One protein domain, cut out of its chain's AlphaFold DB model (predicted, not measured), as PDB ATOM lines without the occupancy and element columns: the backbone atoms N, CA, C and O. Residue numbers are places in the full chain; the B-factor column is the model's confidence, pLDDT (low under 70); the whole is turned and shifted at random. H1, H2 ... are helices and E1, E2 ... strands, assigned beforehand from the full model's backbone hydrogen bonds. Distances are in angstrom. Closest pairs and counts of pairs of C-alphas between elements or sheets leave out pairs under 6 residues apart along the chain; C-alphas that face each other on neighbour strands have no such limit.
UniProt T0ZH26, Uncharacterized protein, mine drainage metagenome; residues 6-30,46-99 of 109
ATOM      1  N   ASN A   6     147.368 120.304 104.630       72.88
ATOM      2  CA  ASN A   6     148.403 119.680 103.799       72.88
ATOM      3  C   ASN A   6     148.706 120.473 102.517       72.88
ATOM      4  O   ASN A   6     148.579 119.959 101.403       72.88
ATOM      5  N   VAL A   7     149.066 121.748 102.673       79.75
ATOM      6  CA  VAL A   7     149.472 122.585 101.539       79.75
ATOM      7  C   VAL A   7     150.834 122.111 101.035       79.75
ATOM      8  O   VAL A   7     151.798 122.042 101.792       79.75
ATOM      9  N   VAL A   8     150.919 121.805  99.746       86.69
ATOM     10  CA  VAL A   8     152.170 121.475  99.062       86.69
ATOM     11  C   VAL A   8     152.332 122.365  97.838       86.69
ATOM     12  O   VAL A   8     151.359 122.670  97.140       86.69
ATOM     13  N   MET A   9     153.563 122.775  97.564       86.12
ATOM     14  CA  MET A   9     153.917 123.461  96.332       86.12
ATOM     15  C   MET A   9     154.247 122.419  95.264       86.12
ATOM     16  O   MET A   9     155.024 121.499  95.499       86.12
ATOM     17  N   VAL A  10     153.657 122.561  94.085       87.19
ATOM     18  CA  VAL A  10     153.911 121.706  92.928       87.19
ATOM     19  C   VAL A  10     154.477 122.570  91.812       87.19
ATOM     20  O   VAL A  10     153.859 123.560  91.425       87.19
ATOM     21  N   VAL A  11     155.635 122.186  91.288       84.50
ATOM     22  CA  VAL A  11     156.256 122.820  90.124       84.50
ATOM     23  C   VAL A  11     156.089 121.893  88.929       84.50
ATOM     24  O   VAL A  11     156.522 120.740  88.963       84.50
ATOM     25  N   ARG A  12     155.453 122.403  87.875       85.50
ATOM     26  CA  ARG A  12     155.329 121.725  86.582       85.50
ATOM     27  C   ARG A  12     156.262 122.366  85.577       85.50
ATOM     28  O   ARG A  12     156.273 123.588  85.445       85.50
ATOM     29  N   PHE A  13     156.999 121.549  84.843       81.69
ATOM     30  CA  PHE A  13     157.899 122.024  83.803       81.69
ATOM     31  C   PHE A  13     157.162 122.033  82.468       81.69
ATOM     32  O   PHE A  13     156.619 121.017  82.035       81.69
ATOM     33  N   LEU A  14     157.107 123.189  81.811       76.00
ATOM     34  CA  LEU A  14     156.444 123.292  80.516       76.00
ATOM     35  C   LEU A  14     157.284 122.541  79.478       76.00
ATOM     36  O   LEU A  14     158.477 122.795  79.335       76.00
ATOM     37  N   GLY A  15     156.662 121.586  78.785       72.69
ATOM     38  CA  GLY A  15     157.345 120.665  77.869       72.69
ATOM     39  C   GLY A  15     157.682 119.293  78.468       72.69
ATOM     40  O   GLY A  15     158.017 118.386  77.712       72.69
ATOM     41  N   ASP A  16     157.520 119.106  79.782       73.06
ATOM     42  CA  ASP A  16     157.628 117.805  80.456       73.06
ATOM     43  C   ASP A  16     156.397 117.576  81.345       73.06
ATOM     44  O   ASP A  16     156.405 117.810  82.552       73.06
ATOM     45  N   GLU A  17     155.308 117.110  80.725       73.75
ATOM     46  CA  GLU A  17     154.047 116.815  81.424       73.75
ATOM     47  C   GLU A  17     154.129 115.576  82.330       73.75
ATOM     48  O   GLU A  17     153.180 115.273  83.055       73.75
ATOM     49  N   THR A  18     155.236 114.830  82.276       78.31
ATOM     50  CA  THR A  18     155.403 113.586  83.036       78.31
ATOM     51  C   THR A  18     156.029 113.804  84.405       78.31
ATOM     52  O   THR A  18     155.910 112.936  85.270       78.31
ATOM     53  N   HIS A  19     156.666 114.958  84.615       80.06
ATOM     54  CA  HIS A  19     157.397 115.260  85.836       80.06
ATOM     55  C   HIS A  19     156.775 116.431  86.593       80.06
ATOM     56  O   HIS A  19     156.604 117.533  86.072       80.06
ATOM     57  N   GLU A  20     156.485 116.193  87.869       85.75
ATOM     58  CA  GLU A  20     156.061 117.217  88.818       85.75
ATOM     59  C   GLU A  20     157.015 117.191  90.009       85.75
ATOM     60  O   GLU A  20     157.164 116.156  90.662       85.75
ATOM     61  N   ALA A  21     157.635 118.328  90.324       85.19
ATOM     62  CA  ALA A  21     158.380 118.461  91.569       85.19
ATOM     63  C   ALA A  21     157.410 118.881  92.678       85.19
ATOM     64  O   ALA A  21     156.691 119.872  92.538       85.19
ATOM     65  N   VAL A  22     157.366 118.116  93.769       87.81
ATOM     66  CA  VAL A  22     156.447 118.345  94.891       87.81
ATOM     67  C   VAL A  22     157.256 118.703  96.128       87.81
ATOM     68  O   VAL A  22     158.093 117.923  96.573       87.81
ATOM     69  N   TYR A  23     156.963 119.865  96.696       86.44
ATOM     70  CA  TYR A  23     157.614 120.395  97.885       86.44
ATOM     71  C   TYR A  23     156.592 120.547  99.001       86.44
ATOM     72  O   TYR A  23     155.602 121.274  98.871       86.44
ATOM     73  N   GLU A  24     156.829 119.849 100.106       85.25
ATOM     74  CA  GLU A  24     156.021 120.014 101.305       85.25
ATOM     75  C   GLU A  24     156.326 121.363 101.955       85.25
ATOM     76  O   GLU A  24     157.486 121.756 102.114       85.25
ATOM     77  N   LEU A  25     155.260 122.076 102.306       81.62
ATOM     78  CA  LEU A  25     155.345 123.330 103.037       81.62
ATOM     79  C   LEU A  25     155.101 123.056 104.517       81.62
ATOM     80  O   LEU A  25     154.318 122.169 104.872       81.62
ATOM     81  N   SER A  26     155.768 123.817 105.381       75.00
ATOM     82  CA  SER A  26     155.565 123.710 106.821       75.00
ATOM     83  C   SER A  26     154.080 123.892 107.180       75.00
ATOM     84  O   SER A  26     153.397 124.757 106.616       75.00
ATOM     85  N   PRO A  27     153.537 123.070 108.098       67.50
ATOM     86  CA  PRO A  27     152.161 123.228 108.538       67.50
ATOM     87  C   PRO A  27     151.974 124.589 109.211       67.50
ATOM     88  O   PRO A  27     152.873 125.102 109.879       67.50
ATOM     89  N   LEU A  28     150.773 125.154 109.070       65.50
ATOM     90  CA  LEU A  28     150.385 126.371 109.778       65.50
ATOM     91  C   LEU A  28     150.575 126.160 111.285       65.50
ATOM     92  O   LEU A  28     149.995 125.239 111.864       65.50
ATOM     93  N   GLY A  29     151.388 127.007 111.920       59.78
ATOM     94  CA  GLY A  29     151.626 126.928 113.358       59.78
ATOM     95  C   GLY A  29     150.314 127.040 114.139       59.78
ATOM     96  O   GLY A  29     149.542 127.983 113.944       59.78
ATOM     97  N   SER A  30     150.061 126.085 115.039       46.81
ATOM     98  CA  SER A  30     148.889 126.088 115.917       46.81
ATOM     99  C   SER A  30     148.934 127.318 116.829       46.81
ATOM    100  O   SER A  30     149.716 127.360 117.777       46.81
ATOM    101  N   VAL A  46     150.523 134.140 105.052       64.88
ATOM    102  CA  VAL A  46     151.093 133.148 105.952       64.88
ATOM    103  C   VAL A  46     152.523 132.861 105.501       64.88
ATOM    104  O   VAL A  46     152.708 132.431 104.359       64.88
ATOM    105  N   PRO A  47     153.535 133.075 106.361       66.00
ATOM    106  CA  PRO A  47     154.872 132.593 106.072       66.00
ATOM    107  C   PRO A  47     154.863 131.061 106.080       66.00
ATOM    108  O   PRO A  47     154.439 130.435 107.050       66.00
ATOM    109  N   VAL A  48     155.329 130.475 104.984       69.44
ATOM    110  CA  VAL A  48     155.545 129.037 104.831       69.44
ATOM    111  C   VAL A  48     157.002 128.811 104.463       69.44
ATOM    112  O   VAL A  48     157.592 129.600 103.724       69.44
ATOM    113  N   GLU A  49     157.577 127.733 104.976       76.06
ATOM    114  CA  GLU A  49     158.937 127.318 104.651       76.06
ATOM    115  C   GLU A  49     158.881 125.987 103.908       76.06
ATOM    116  O   GLU A  49     158.049 125.131 104.217       76.06
ATOM    117  N   MET A  50     159.752 125.808 102.915       79.38
ATOM    118  CA  MET A  50     159.913 124.499 102.288       79.38
ATOM    119  C   MET A  50     160.619 123.575 103.277       79.38
ATOM    120  O   MET A  50     161.703 123.899 103.758       79.38
ATOM    121  N   ILE A  51     160.020 122.417 103.558       78.81
ATOM    122  CA  ILE A  51     160.589 121.435 104.495       78.81
ATOM    123  C   ILE A  51     161.909 120.867 103.951       78.81
ATOM    124  O   ILE A  51     162.837 120.586 104.707       78.81
ATOM    125  N   ALA A  52     162.006 120.732 102.627       79.38
ATOM    126  CA  ALA A  52     163.212 120.329 101.920       79.38
ATOM    127  C   ALA A  52     163.541 121.330 100.806       79.38
ATOM    128  O   ALA A  52     162.651 121.936 100.211       79.38
ATOM    129  N   GLY A  53     164.834 121.497 100.523       79.69
ATOM    130  CA  GLY A  53     165.300 122.345  99.427       79.69
ATOM    131  C   GLY A  53     164.959 121.783  98.043       79.69
ATOM    132  O   GLY A  53     164.639 120.604  97.888       79.69
ATOM    133  N   ILE A  54     165.078 122.638  97.025       80.50
ATOM    134  CA  ILE A  54     164.938 122.254  95.616       80.50
ATOM    135  C   ILE A  54     166.062 121.284  95.247       80.50
ATOM    136  O   ILE A  54     167.236 121.562  95.509       80.50
ATOM    137  N   SER A  55     165.711 120.146  94.646       84.44
ATOM    138  CA  SER A  55     166.712 119.169  94.223       84.44
ATOM    139  C   SER A  55     167.546 119.716  93.057       84.44
ATOM    140  O   SER A  55     167.052 120.478  92.225       84.44
ATOM    141  N   GLY A  56     168.817 119.309  92.962       84.75
ATOM    142  CA  GLY A  56     169.677 119.708  91.839       84.75
ATOM    143  C   GLY A  56     169.100 119.294  90.481       84.75
ATOM    144  O   GLY A  56     169.175 120.054  89.523       84.75
ATOM    145  N   GLN A  57     168.429 118.139  90.427       84.69
ATOM    146  CA  GLN A  57     167.767 117.649  89.220       84.69
ATOM    147  C   GLN A  57     166.578 118.529  88.810       84.69
ATOM    148  O   GLN A  57     166.416 118.833  87.630       84.69
ATOM    149  N   ASP A  58     165.745 118.951  89.764       82.75
ATOM    150  CA  ASP A  58     164.607 119.829  89.476       82.75
ATOM    151  C   ASP A  58     165.080 121.224  89.049       82.75
ATOM    152  O   ASP A  58     164.480 121.841  88.168       82.75
ATOM    153  N   LEU A  59     166.193 121.698  89.617       80.25
ATOM    154  CA  LEU A  59     166.827 122.947  89.207       80.25
ATOM    155  C   LEU A  59     167.376 122.865  87.774       80.25
ATOM    156  O   LEU A  59     167.117 123.756  86.967       80.25
ATOM    157  N   GLU A  60     168.087 121.792  87.426       83.81
ATOM    158  CA  GLU A  60     168.588 121.569  86.062       83.81
ATOM    159  C   GLU A  60     167.449 121.499  85.037       83.81
ATOM    160  O   GLU A  60     167.556 122.070  83.946       83.81
ATOM    161  N   ARG A  61     166.325 120.865  85.395       78.94
ATOM    162  CA  ARG A  61     165.116 120.840  84.558       78.94
ATOM    163  C   ARG A  61     164.490 122.222  84.407       78.94
ATOM    164  O   ARG A  61     164.095 122.578  83.298       78.94
ATOM    165  N   ALA A  62     164.430 123.012  85.482       74.62
ATOM    166  CA  ALA A  62     163.917 124.383  85.434       74.62
ATOM    167  C   ALA A  62     164.717 125.240  84.444       74.62
ATOM    168  O   ALA A  62     164.135 125.969  83.641       74.62
ATOM    169  N   VAL A  63     166.045 125.116  84.487       75.81
ATOM    170  CA  VAL A  63     166.963 125.852  83.611       75.81
ATOM    171  C   VAL A  63     166.853 125.370  82.163       75.81
ATOM    172  O   VAL A  63     166.836 126.191  81.251       75.81
ATOM    173  N   SER A  64     166.740 124.058  81.947       78.12
ATOM    174  CA  SER A  64     166.739 123.457  80.605       78.12
ATOM    175  C   SER A  64     165.428 123.670  79.841       78.12
ATOM    176  O   SER A  64     165.458 123.894  78.634       78.12
ATOM    177  N   ASN A  65     164.283 123.627  80.530       71.50
ATOM    178  CA  ASN A  65     162.966 123.788  79.901       71.50
ATOM    179  C   ASN A  65     162.550 125.261  79.748       71.50
ATOM    180  O   ASN A  65     161.630 125.568  78.994       71.50
ATOM    181  N   GLY A  66     163.213 126.184  80.454       66.56
ATOM    182  CA  GLY A  66     163.040 127.635  80.315       66.56
ATOM    183  C   GLY A  66     161.701 128.195  80.810       66.56
ATOM    184  O   GLY A  66     161.595 129.401  81.030       66.56
ATOM    185  N   ALA A  67     160.690 127.351  81.024       69.94
ATOM    186  CA  ALA A  67     159.384 127.758  81.510       69.94
ATOM    187  C   ALA A  67     158.793 126.713  82.474       69.94
ATOM    188  O   ALA A  67     158.851 125.503  82.247       69.94
ATOM    189  N   TRP A  68     158.225 127.194  83.576       76.38
ATOM    190  CA  TRP A  68     157.625 126.378  84.627       76.38
ATOM    191  C   TRP A  68     156.390 127.072  85.201       76.38
ATOM    192  O   TRP A  68     156.221 128.285  85.084       76.38
ATOM    193  N   GLU A  69     155.519 126.290  85.828       80.94
ATOM    194  CA  GLU A  69     154.309 126.764  86.496       80.94
ATOM    195  C   GLU A  69     154.294 126.295  87.949       80.94
ATOM    196  O   GLU A  69     154.600 125.135  88.231       80.94
ATOM    197  N   ILE A  70     153.896 127.181  88.865       81.94
ATOM    198  CA  ILE A  70     153.716 126.847  90.280       81.94
ATOM    199  C   ILE A  70     152.232 126.670  90.582       81.94
ATOM    200  O   ILE A  70     151.388 127.506  90.244       81.94
ATOM    201  N   TYR A  71     151.933 125.590  91.290       85.69
ATOM    202  CA  TYR A  71     150.630 125.299  91.852       85.69
ATOM    203  C   TYR A  71     150.747 125.122  93.362       85.69
ATOM    204  O   TYR A  71     151.678 124.485  93.847       85.69
ATOM    205  N   LEU A  72     149.766 125.615  94.108       84.75
ATOM    206  CA  LEU A  72     149.528 125.169  95.477       84.75
ATOM    207  C   LEU A  72     148.468 124.085  95.444       84.75
ATOM    208  O   LEU A  72     147.351 124.337  94.996       84.75
ATOM    209  N   ARG A  73     148.806 122.888  95.914       87.12
ATOM    210  CA  ARG A  73     147.858 121.790  96.095       87.12
ATOM    211  C   ARG A  73     147.539 121.656  97.574       87.12
ATOM    212  O   ARG A  73     148.446 121.637  98.394       87.12
ATOM    213  N   TYR A  74     146.263 121.555  97.912       84.56
ATOM    214  CA  TYR A  74     145.818 121.415  99.297       84.56
ATOM    215  C   TYR A  74     144.540 120.589  99.373       84.56
ATOM    216  O   TYR A  74     143.777 120.508  98.407       84.56
ATOM    217  N   SER A  75     144.325 119.961 100.524       81.75
ATOM    218  CA  SER A  75     143.114 119.203 100.829       81.75
ATOM    219  C   SER A  75     142.245 119.949 101.831       81.75
ATOM    220  O   SER A  75     142.769 120.632 102.709       81.75
ATOM    221  N   ASP A  76     140.927 119.816 101.740       76.38
ATOM    222  CA  ASP A  76     140.057 120.208 102.848       76.38
ATOM    223  C   ASP A  76     139.864 119.062 103.858       76.38
ATOM    224  O   ASP A  76     140.364 117.948 103.688       76.38
ATOM    225  N   VAL A  77     139.126 119.344 104.935       72.94
ATOM    226  CA  VAL A  77     138.802 118.372 105.997       72.94
ATOM    227  C   VAL A  77     137.963 117.181 105.514       72.94
ATOM    228  O   VAL A  77     137.845 116.195 106.237       72.94
ATOM    229  N   PHE A  78     137.376 117.263 104.318       78.75
ATOM    230  CA  PHE A  78     136.573 116.209 103.700       78.75
ATOM    231  C   PHE A  78     137.379 115.373 102.696       78.75
ATOM    232  O   PHE A  78     136.858 114.399 102.154       78.75
ATOM    233  N   GLY A  79     138.654 115.711 102.478       77.12
ATOM    234  CA  GLY A  79     139.538 115.023 101.542       77.12
ATOM    235  C   GLY A  79     139.430 115.518 100.099       77.12
ATOM    236  O   GLY A  79     140.062 114.933  99.216       77.12
ATOM    237  N   ASP A  80     138.685 116.598  99.840       80.50
ATOM    238  CA  ASP A  80     138.648 117.213  98.516       80.50
ATOM    239  C   ASP A  80     139.990 117.890  98.224       80.50
ATOM    240  O   ASP A  80     140.505 118.650  99.044       80.50
ATOM    241  N   VAL A  81     140.552 117.634  97.037       82.56
ATOM    242  CA  VAL A  81     141.846 118.188  96.610       82.56
ATOM    243  C   VAL A  81     141.651 119.352  95.645       82.56
ATOM    244  O   VAL A  81     141.030 119.225  94.582       82.56
ATOM    245  N   PHE A  82     142.277 120.469  95.986       81.62
ATOM    246  CA  PHE A  82     142.242 121.727  95.259       81.62
ATOM    247  C   PHE A  82     143.637 122.094  94.765       81.62
ATOM    248  O   PHE A  82     144.639 121.724  95.377       81.62
ATOM    249  N   HIS A  83     143.683 122.826  93.656       84.12
ATOM    250  CA  HIS A  83     144.902 123.397  93.103       84.12
ATOM    251  C   HIS A  83     144.687 124.884  92.843       84.12
ATOM    252  O   HIS A  83     143.687 125.261  92.236       84.12
ATOM    253  N   THR A  84     145.646 125.719  93.221       82.19
ATOM    254  CA  THR A  84     145.670 127.135  92.850       82.19
ATOM    255  C   THR A  84     146.896 127.387  91.999       82.19
ATOM    256  O   THR A  84     148.010 127.131  92.448       82.19
ATOM    257  N   LYS A  85     146.705 127.861  90.766       82.56
ATOM    258  CA  LYS A  85     147.816 128.256  89.893       82.56
ATOM    259  C   LYS A  85     148.291 129.648  90.291       82.56
ATOM    260  O   LYS A  85     147.483 130.578  90.321       82.56
ATOM    261  N   HIS A  86     149.586 129.772  90.553       71.75
ATOM    262  CA  HIS A  86     150.243 131.047  90.799       71.75
ATOM    263  C   HIS A  86     151.007 131.460  89.546       71.75
ATOM    264  O   HIS A  86     151.871 130.738  89.048       71.75
ATOM    265  N   THR A  87     150.631 132.609  88.998       64.25
ATOM    266  CA  THR A  87     151.303 133.238  87.863       64.25
ATOM    267  C   THR A  87     152.566 133.940  88.350       64.25
ATOM    268  O   THR A  87     152.595 134.482  89.452       64.25
ATOM    269  N   ALA A  88     153.618 133.940  87.527       60.75
ATOM    270  CA  ALA A  88     154.806 134.758  87.788       60.75
ATOM    271  C   ALA A  88     154.491 136.265  87.711       60.75
ATOM    272  O   ALA A  88     155.198 137.074  88.303       60.75
ATOM    273  N   ASP A  89     153.425 136.620  86.990       62.47
ATOM    274  CA  ASP A  89     152.852 137.957  86.939       62.47
ATOM    275  C   ASP A  89     151.982 138.207  88.190       62.47
ATOM    276  O   ASP A  89     150.942 137.550  88.333       62.47
ATOM    277  N   PRO A  90     152.389 139.118  89.094       58.00
ATOM    278  CA  PRO A  90     151.644 139.432  90.309       58.00
ATOM    279  C   PRO A  90     150.341 140.202  90.048       58.00
ATOM    280  O   PRO A  90     149.510 140.278  90.951       58.00
ATOM    281  N   GLU A  91     150.137 140.766  88.850       59.66
ATOM    282  CA  GLU A  91     148.886 141.447  88.483       59.66
ATOM    283  C   GLU A  91     147.808 140.472  87.987       59.66
ATOM    284  O   GLU A  91     146.623 140.815  87.939       59.66
ATOM    285  N   GLN A  92     148.185 139.233  87.654       56.91
ATOM    286  CA  GLN A  92     147.224 138.210  87.262       56.91
ATOM    287  C   GLN A  92     146.563 137.567  88.491       56.91
ATOM    288  O   GLN A  92     147.249 137.101  89.405       56.91
ATOM    289  N   PRO A  93     145.217 137.494  88.533       58.16
ATOM    290  CA  PRO A  93     144.516 136.872  89.644       58.16
ATOM    291  C   PRO A  93     144.790 135.366  89.683       58.16
ATOM    292  O   PRO A  93     144.812 134.684  88.652       58.16
ATOM    293  N   TRP A  94     144.928 134.821  90.895       64.88
ATOM    294  CA  TRP A  94     145.031 133.379  91.088       64.88
ATOM    295  C   TRP A  94     143.825 132.657  90.480       64.88
ATOM    296  O   TRP A  94     142.691 133.141  90.514       64.88
ATOM    297  N   THR A  95     144.050 131.464  89.933       69.12
ATOM    298  CA  THR A  95     142.952 130.614  89.458       69.12
ATOM    299  C   THR A  95     142.896 129.339  90.285       69.12
ATOM    300  O   THR A  95     143.881 128.603  90.360       69.12
ATOM    301  N   VAL A  96     141.739 129.089  90.904       67.81
ATOM    302  CA  VAL A  96     141.454 127.877  91.680       67.81
ATOM    303  C   VAL A  96     140.823 126.832  90.764       67.81
ATOM    304  O   VAL A  96     139.893 127.134  90.016       67.81
ATOM    305  N   PHE A  97     141.314 125.603  90.847       71.31
ATOM    306  CA  PHE A  97     140.844 124.446  90.097       71.31
ATOM    307  C   PHE A  97     140.581 123.286  91.058       71.31
ATOM    308  O   PHE A  97     141.392 123.002  91.944       71.31
ATOM    309  N   LYS A  98     139.475 122.563  90.868       69.06
ATOM    310  CA  LYS A  98     139.274 121.270  91.535       69.06
ATOM    311  C   LYS A  98     139.898 120.146  90.713       69.06
ATOM    312  O   LYS A  98     139.982 120.228  89.486       69.06
ATOM    313  N   LYS A  99     140.309 119.055  91.366       53.12
ATOM    314  CA  LYS A  99     140.694 117.824  90.656       53.12
ATOM    315  C   LYS A  99     139.499 117.340  89.812       53.12
ATOM    316  O   LYS A  99     138.520 116.852  90.360       53.12
TER     317      LYS A  99
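AT A GLANCE: This is residues 6 to 30 and 46 to 99 of the 109 residues of an uncharacterized protein of mine drainage metagenome (UniProt T0ZH26). One strongly twisted sheet of five antiparallel strands makes the body of this domain, and a single short helix, H1, packs over one face of it towards the E2 and E1 side, leaving E4 and E5 uncovered by any named helix. The lines of the strands turn by 95 degrees from one edge of the sheet to the other. The printed part has 79 residues with five named strands and one named helix, in the order E1, E2, H1, E3, E4, E5; across the sheet the order is E2, E1, E3, E4, E5. The class is mixed, helices and strands, and the whole is compact, with a radius of gyration of the C-alphas of 13.4 A and spans of 38 by 26 by 26 A.

IN THESE COORDINATES: E1 is residues 6 to 13, 22.3 A long, and its C-alpha 6 is at (148.403, 119.680, 103.799). E2, residues 16 to 24, is 21.0 A long and bends by 51 degrees at residue 19. E3, residues 68 to 75, is 22.9 A long. E4 is residues 81 to 86, 16.4 A long, and E5 is residues 95 to 98, 10.3 A long, ending with C-alpha 98 at (139.274, 121.270, 91.535). H1, residues 56 to 65, is 14.3 A long and begins with C-alpha 56 at (169.677, 119.708, 91.839).

HOW THE PARTS SIT: E1 and E3 are antiparallel inner strands at 157 degrees, with N 10 and O 71 at 2.8 A and N 69 and O 12 at 2.8 A, within hydrogen-bond range. The edge strand E2 forms a hairpin with E1, at 149 degrees, with N 9 and O 23 at 2.8 A. Along this pair, C-alphas 16 and 13 face each other at 5.4 A, and C-alphas 20 and 12 at 5.1 A. E3, E4 and E5 form a meander, each strand the antiparallel neighbour of the one before. In the hairpin of E3 and E4, N 84 and O 72 are 2.8 A apart; in that of E4 and E5, N 83 and O 97 are 2.9 A apart. E2 and E5 are apart. H1 is on one face of the sheet, two layers in all, at a height over the sheet of 9.5 A. It lies over E1 and only just over E2, with 3 of its C-alphas on E2. Its line and that of E1 stand at 30.4 degrees on the local plane, only just slantwise to the strands. The closest C-alphas of H1 and E2 are those of Asp 58 and Ala 21, 6.7 A apart. Every O i to N i+4 pair in H1 is within hydrogen-bond range.

THE WHOLE: The two C-alphas farthest apart are those of Ser 30 and Ser 64, 39.7 A. Residues 31 to 45 are not printed, and C-alphas 30 and 46 are 12.4 A apart across this cut, which falls in the link from E2 to H1. Of the links that are printed whole, the one from E4 to E5 is short and the others are tight. The mean pLDDT of the printed part is 75.8, and 21 residues are under 70, among them residues 87 to 96.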